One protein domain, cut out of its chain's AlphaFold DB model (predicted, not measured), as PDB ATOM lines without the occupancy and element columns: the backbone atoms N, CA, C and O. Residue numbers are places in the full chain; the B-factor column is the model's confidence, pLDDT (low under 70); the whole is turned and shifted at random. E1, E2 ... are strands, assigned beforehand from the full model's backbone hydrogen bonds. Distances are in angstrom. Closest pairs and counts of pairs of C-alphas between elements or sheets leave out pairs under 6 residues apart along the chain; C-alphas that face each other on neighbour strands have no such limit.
ATOM      1  N   VAL A   3     -26.940 -35.006  48.256       97.25
ATOM      2  CA  VAL A   3     -26.759 -36.108  49.199       97.25
ATOM      3  C   VAL A   3     -26.181 -35.612  50.521       97.25
ATOM      4  O   VAL A   3     -25.322 -34.731  50.557       97.25
ATOM      5  N   THR A   4     -26.646 -36.204  51.613       97.94
ATOM      6  CA  THR A   4     -26.061 -36.063  52.947       97.94
ATOM      7  C   THR A   4     -25.712 -37.448  53.468       97.94
ATOM      8  O   THR A   4     -26.550 -38.354  53.438       97.94
ATOM      9  N   LEU A   5     -24.480 -37.619  53.939       98.06
ATOM     10  CA  LEU A   5     -24.012 -38.855  54.560       98.06
ATOM     11  C   LEU A   5     -24.320 -38.808  56.058       98.06
ATOM     12  O   LEU A   5     -24.079 -37.787  56.701       98.06
ATOM     13  N   MET A   6     -24.853 -39.899  56.606       98.31
ATOM     14  CA  MET A   6     -25.197 -40.027  58.023       98.31
ATOM     15  C   MET A   6     -24.378 -41.163  58.629       98.31
ATOM     16  O   MET A   6     -24.427 -42.292  58.135       98.31
ATOM     17  N   GLY A   7     -23.644 -40.877  59.696       98.25
ATOM     18  CA  GLY A   7     -22.910 -41.871  60.469       98.25
ATOM     19  C   GLY A   7     -23.138 -41.719  61.970       98.25
ATOM     20  O   GLY A   7     -23.828 -40.804  62.420       98.25
ATOM     21  N   ALA A   8     -22.578 -42.652  62.736       98.38
ATOM     22  CA  ALA A   8     -22.735 -42.719  64.185       98.38
ATOM     23  C   ALA A   8     -22.256 -41.451  64.917       98.38
ATOM     24  O   ALA A   8     -22.867 -41.061  65.911       98.38
ATOM     25  N   ASP A   9     -21.215 -40.793  64.399       98.00
ATOM     26  CA  ASP A   9     -20.593 -39.623  65.033       98.00
ATOM     27  C   ASP A   9     -21.151 -38.290  64.502       98.00
ATOM     28  O   ASP A   9     -20.804 -37.219  65.002       98.00
ATOM     29  N   GLY A  10     -22.021 -38.325  63.488       97.00
ATOM     30  CA  GLY A  10     -22.629 -37.126  62.923       97.00
ATOM     31  C   GLY A  10     -23.052 -37.268  61.467       97.00
ATOM     32  O   GLY A  10     -23.048 -38.343  60.874       97.00
ATOM     33  N   SER A  11     -23.442 -36.144  60.869       97.50
ATOM     34  CA  SER A  11     -23.782 -36.062  59.447       97.50
ATOM     35  C   SER A  11     -22.831 -35.129  58.716       97.50
ATOM     36  O   SER A  11     -22.312 -34.173  59.290       97.50
ATOM     37  N   SER A  12     -22.625 -35.400  57.434       98.00
ATOM     38  CA  SER A  12     -21.889 -34.504  56.557       98.00
ATOM     39  C   SER A  12     -22.694 -33.238  56.245       98.00
ATOM     40  O   SER A  12     -23.911 -33.191  56.431       98.00
ATOM     41  N   GLU A  13     -22.044 -32.241  55.649       97.00
ATOM     42  CA  GLU A  13     -22.770 -31.181  54.945       97.00
ATOM     43  C   GLU A  13     -23.503 -31.734  53.706       97.00
ATOM     44  O   GLU A  13     -23.370 -32.907  53.330       97.00
ATOM     45  N   ALA A  14     -24.325 -30.896  53.078       96.69
ATOM     46  CA  ALA A  14     -25.006 -31.225  51.833       96.69
ATOM     47  C   ALA A  14     -24.016 -31.221  50.658       96.69
ATOM     48  O   ALA A  14     -23.382 -30.208  50.375       96.69
ATOM     49  N   HIS A  15     -23.925 -32.338  49.938       96.75
ATOM     50  CA  HIS A  15     -23.066 -32.474  48.764       96.75
ATOM     51  C   HIS A  15     -23.915 -32.409  47.501       96.75
ATOM     52  O   HIS A  15     -24.854 -33.191  47.326       96.75
ATOM     53  N   HIS A  16     -23.574 -31.490  46.602       95.31
ATOM     54  CA  HIS A  16     -24.179 -31.441  45.279       95.31
ATOM     55  C   HIS A  16     -23.548 -32.515  44.399       95.31
ATOM     56  O   HIS A  16     -22.357 -32.469  44.104       95.31
ATOM     57  N   LEU A  17     -24.363 -33.473  43.964       94.81
ATOM     58  CA  LEU A  17     -23.945 -34.442  42.963       94.81
ATOM     59  C   LEU A  17     -24.104 -33.797  41.589       94.81
ATOM     60  O   LEU A  17     -25.226 -33.609  41.106       94.81
ATOM     61  N   MET A  18     -22.977 -33.400  41.010       93.12
ATOM     62  CA  MET A  18     -22.877 -32.787  39.692       93.12
ATOM     63  C   MET A  18     -21.516 -33.097  39.080       93.12
ATOM     64  O   MET A  18     -20.543 -33.309  39.800       93.12
ATOM     65  N   ASP A  19     -21.464 -33.093  37.757       93.00
ATOM     66  CA  ASP A  19     -20.233 -33.192  36.989       93.00
ATOM     67  C   ASP A  19     -20.216 -32.022  35.989       93.00
ATOM     68  O   ASP A  19     -21.193 -31.850  35.258       93.00
ATOM     69  N   PRO A  20     -19.184 -31.160  35.983       91.31
ATOM     70  CA  PRO A  20     -19.108 -30.047  35.039       91.31
ATOM     71  C   PRO A  20     -18.982 -30.480  33.572       91.31
ATOM     72  O   PRO A  20     -19.323 -29.696  32.688       91.31
ATOM     73  N   GLU A  21     -18.481 -31.688  33.302       93.94
ATOM     74  CA  GLU A  21     -18.162 -32.154  31.948       93.94
ATOM     75  C   GLU A  21     -19.258 -33.035  31.337       93.94
ATOM     76  O   GLU A  21     -19.273 -33.247  30.122       93.94
ATOM     77  N   LYS A  22     -20.204 -33.529  32.145       91.00
ATOM     78  CA  LYS A  22     -21.306 -34.374  31.668       91.00
ATOM     79  C   LYS A  22     -22.634 -34.082  32.353       91.00
ATOM     80  O   LYS A  22     -22.708 -33.668  33.507       91.00
ATOM     81  N   GLN A  23     -23.708 -34.408  31.646       90.44
ATOM     82  CA  GLN A  23     -25.021 -34.517  32.261       90.44
ATOM     83  C   GLN A  23     -25.079 -35.796  33.106       90.44
ATOM     84  O   GLN A  23     -24.709 -36.872  32.646       90.44
ATOM     85  N   VAL A  24     -25.519 -35.661  34.354       93.12
ATOM     86  CA  VAL A  24     -25.666 -36.764  35.317       93.12
ATOM     87  C   VAL A  24     -27.143 -37.046  35.585       93.12
ATOM     88  O   VAL A  24     -27.989 -36.178  35.362       93.12
ATOM     89  N   PHE A  25     -27.443 -38.233  36.115       90.69
ATOM     90  CA  PHE A  25     -28.800 -38.722  36.396       90.69
ATOM     91  C   PHE A  25     -29.654 -38.911  35.139       90.69
ATOM     92  O   PHE A  25     -30.867 -38.693  35.147       90.69
ATOM     93  N   GLU A  26     -29.019 -39.328  34.046       89.50
ATOM     94  CA  GLU A  26     -29.731 -39.703  32.830       89.50
ATOM     95  C   GLU A  26     -30.377 -41.086  32.969       89.50
ATOM     96  O   GLU A  26     -29.887 -41.980  33.663       89.50
ATOM     97  N   ARG A  27     -31.506 -41.286  32.285       88.56
ATOM     98  CA  ARG A  27     -32.256 -42.542  32.358       88.56
ATOM     99  C   ARG A  27     -31.398 -43.716  31.878       88.56
ATOM    100  O   ARG A  27     -31.003 -43.764  30.718       88.56
ATOM    101  N   GLY A  28     -31.197 -44.699  32.754       89.50
ATOM    102  CA  GLY A  28     -30.412 -45.902  32.462       89.50
ATOM    103  C   GLY A  28     -28.895 -45.716  32.572       89.50
ATOM    104  O   GLY A  28     -28.163 -46.670  32.318       89.50
ATOM    105  N   ALA A  29     -28.425 -44.526  32.953       91.19
ATOM    106  CA  ALA A  29     -27.016 -44.275  33.214       91.19
ATOM    107  C   ALA A  29     -26.596 -44.773  34.605       91.19
ATOM    108  O   ALA A  29     -27.414 -44.942  35.512       91.19
ATOM    109  N   VAL A  30     -25.288 -44.978  34.768       94.25
ATOM    110  CA  VAL A  30     -24.644 -45.225  36.061       94.25
ATOM    111  C   VAL A  30     -23.616 -44.127  36.278       94.25
ATOM    112  O   VAL A  30     -22.655 -44.011  35.518       94.25
ATOM    113  N   ASP A  31     -23.813 -43.336  37.327       93.81
ATOM    114  CA  ASP A  31     -22.915 -42.254  37.712       93.81
ATOM    115  C   ASP A  31     -22.166 -42.605  38.999       93.81
ATOM    116  O   ASP A  31     -22.759 -43.083  39.967       93.81
ATOM    117  N   VAL A  32     -20.856 -42.351  39.019       94.88
ATOM    118  CA  VAL A  32     -19.990 -42.566  40.185       94.88
ATOM    119  C   VAL A  32     -19.461 -41.218  40.653       94.88
ATOM    120  O   VAL A  32     -18.927 -40.452  39.855       94.88
ATOM    121  N   PHE A  33     -19.590 -40.946  41.950       95.50
ATOM    122  CA  PHE A  33     -19.114 -39.720  42.585       95.50
ATOM    123  C   PHE A  33     -18.178 -40.060  43.742       95.50
ATOM    124  O   PHE A  33     -18.433 -41.002  44.495       95.50
ATOM    125  N   LEU A  34     -17.118 -39.270  43.907       94.56
ATOM    126  CA  LEU A  34     -16.245 -39.323  45.075       94.56
ATOM    127  C   LEU A  34     -16.609 -38.176  46.020       94.56
ATOM    128  O   LEU A  34     -16.590 -37.016  45.616       94.56
ATOM    129  N   LEU A  35     -16.929 -38.505  47.272       95.00
ATOM    130  CA  LEU A  35     -17.271 -37.536  48.312       95.00
ATOM    131  C   LEU A  35     -16.218 -37.579  49.416       95.00
ATOM    132  O   LEU A  35     -15.807 -38.659  49.842       95.00
ATOM    133  N   SER A  36     -15.804 -36.409  49.892       94.00
ATOM    134  CA  SER A  36     -14.891 -36.264  51.021       94.00
ATOM    135  C   SER A  36     -15.535 -35.411  52.105       94.00
ATOM    136  O   SER A  36     -16.219 -34.432  51.827       94.00
ATOM    137  N   VAL A  37     -15.309 -35.800  53.356       95.69
ATOM    138  CA  VAL A  37     -15.797 -35.088  54.538       95.69
ATOM    139  C   VAL A  37     -14.607 -34.683  55.408       95.69
ATOM    140  O   VAL A  37     -13.638 -35.439  55.495       95.69
ATOM    141  N   PRO A  38     -14.635 -33.498  56.044       96.06
ATOM    142  CA  PRO A  38     -13.482 -32.983  56.784       96.06
ATOM    143  C   PRO A  38     -13.227 -33.695  58.124       96.06
ATOM    144  O   PRO A  38     -12.202 -33.450  58.758       96.06
ATOM    145  N   PHE A  39     -14.136 -34.567  58.565       95.88
ATOM    146  CA  PHE A  39     -14.041 -35.333  59.809       95.88
ATOM    147  C   PHE A  39     -14.649 -36.732  59.638       95.88
ATOM    148  O   PHE A  39     -15.447 -36.967  58.731       95.88
ATOM    149  N   SER A  40     -14.272 -37.665  60.517       96.94
ATOM    150  CA  SER A  40     -14.861 -39.010  60.552       96.94
ATOM    151  C   SER A  40     -16.345 -38.942  60.912       96.94
ATOM    152  O   SER A  40     -16.706 -38.279  61.878       96.94
ATOM    153  N   LEU A  41     -17.191 -39.664  60.174       97.94
ATOM    154  CA  LEU A  41     -18.611 -39.835  60.512       97.94
ATOM    155  C   LEU A  41     -18.862 -41.060  61.409       97.94
ATOM    156  O   LEU A  41     -20.009 -41.329  61.761       97.94
ATOM    157  N   GLY A  42     -17.814 -41.810  61.756       98.06
ATOM    158  CA  GLY A  42     -17.943 -43.119  62.391       98.06
ATOM    159  C   GLY A  42     -18.551 -44.146  61.432       98.06
ATOM    160  O   GLY A  42     -18.440 -44.013  60.208       98.06
ATOM    161  N   ASP A  43     -19.213 -45.163  61.981       98.06
ATOM    162  CA  ASP A  43     -19.919 -46.163  61.176       98.06
ATOM    163  C   ASP A  43     -21.048 -45.499  60.383       98.06
ATOM    164  O   ASP A  43     -21.935 -44.858  60.956       98.06
ATOM    165  N   LEU A  44     -21.030 -45.650  59.057       97.56
ATOM    166  CA  LEU A  44     -22.075 -45.103  58.195       97.56
ATOM    167  C   LEU A  44     -23.395 -45.834  58.441       97.56
ATOM    168  O   LEU A  44     -23.490 -47.053  58.323       97.56
ATOM    169  N   GLN A  45     -24.428 -45.060  58.741       98.06
ATOM    170  CA  GLN A  45     -25.769 -45.552  59.047       98.06
ATOM    171  C   GLN A  45     -26.719 -45.385  57.862       98.06
ATOM    172  O   GLN A  45     -27.716 -46.097  57.753       98.06
ATOM    173  N   GLY A  46     -26.421 -44.455  56.955       97.12
ATOM    174  CA  GLY A  46     -27.183 -44.303  55.730       97.12
ATOM    175  C   GLY A  46     -26.836 -43.054  54.940       97.12
ATOM    176  O   GLY A  46     -25.953 -42.269  55.284       97.12
ATOM    177  N   VAL A  47     -27.591 -42.866  53.866       97.25
ATOM    178  CA  VAL A  47     -27.521 -41.685  53.011       97.25
ATOM    179  C   VAL A  47     -28.911 -41.083  52.886       97.25
ATOM    180  O   VAL A  47     -29.908 -41.798  52.784       97.25
ATOM    181  N   ARG A  48     -28.987 -39.757  52.899       96.69
ATOM    182  CA  ARG A  48     -30.204 -39.018  52.574       96.69
ATOM    183  C   ARG A  48     -30.030 -38.394  51.205       96.69
ATOM    184  O   ARG A  48     -29.097 -37.623  51.004       96.69
ATOM    185  N   LEU A  49     -30.951 -38.695  50.296       95.00
ATOM    186  CA  LEU A  49     -31.006 -38.081  48.978       95.00
ATOM    187  C   LEU A  49     -32.140 -37.057  48.930       95.00
ATOM    188  O   LEU A  49     -33.232 -37.303  49.441       95.00
ATOM    189  N   TRP A  50     -31.885 -35.914  48.305       93.56
ATOM    190  CA  TRP A  50     -32.889 -34.896  48.034       93.56
ATOM    191  C   TRP A  50     -32.794 -34.416  46.588       93.56
ATOM    192  O   TRP A  50     -31.710 -34.278  46.010       93.56
ATOM    193  N   HIS A  51     -33.952 -34.121  46.010       90.62
ATOM    194  CA  HIS A  51     -34.061 -33.523  44.693       90.62
ATOM    195  C   HIS A  51     -35.220 -32.542  44.644       90.62
ATOM    196  O   HIS A  51     -36.201 -32.661  45.372       90.62
TER     197      HIS A  51
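What this domain is: This is residues 3 to 51 of the 60 residues of an uncharacterized protein of Tetraodon nigroviridis (UniProt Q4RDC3). With little regular structure, this is a two-stranded ribbon, E1 beside E2, with one long loop, residues 8 to 43, running from E1 past the ribbon's far end and folding back to E2. The printed part has 49 residues, with two named strands, E1 then E2, in one antiparallel sheet; the class is all strand, with 12 residues in named elements. It is loose, radius of gyration of the C-alphas 12.5 A, and elongated, 34 by 19 by 16 A.

Where its parts are: Find C-alpha 3 at (-26.759, -36.108, 49.199); from there E1, residues 3 to 7, runs 13.2 A. E2, residues 44 to 50, runs 18.0 A to C-alpha 50 at (-32.889, -34.896, 48.034).

How they stand to each other: E1 and E2 form an antiparallel hairpin, their directions at 160 degrees. Look at C-alphas 5 and 47, which face each other at 4.8 A. N 4 and O 48 are within hydrogen-bond range at 2.9 A. Residues 6 to 7 of E1 also pair, antiparallel, with residues 10 to 11.

The domain as a whole: The farthest C-alphas, Asp 9 and Arg 27, are 34.8 A apart. The link is long, 36 residues. The printed part has no cut, and no printed residue is under 70 in pLDDT.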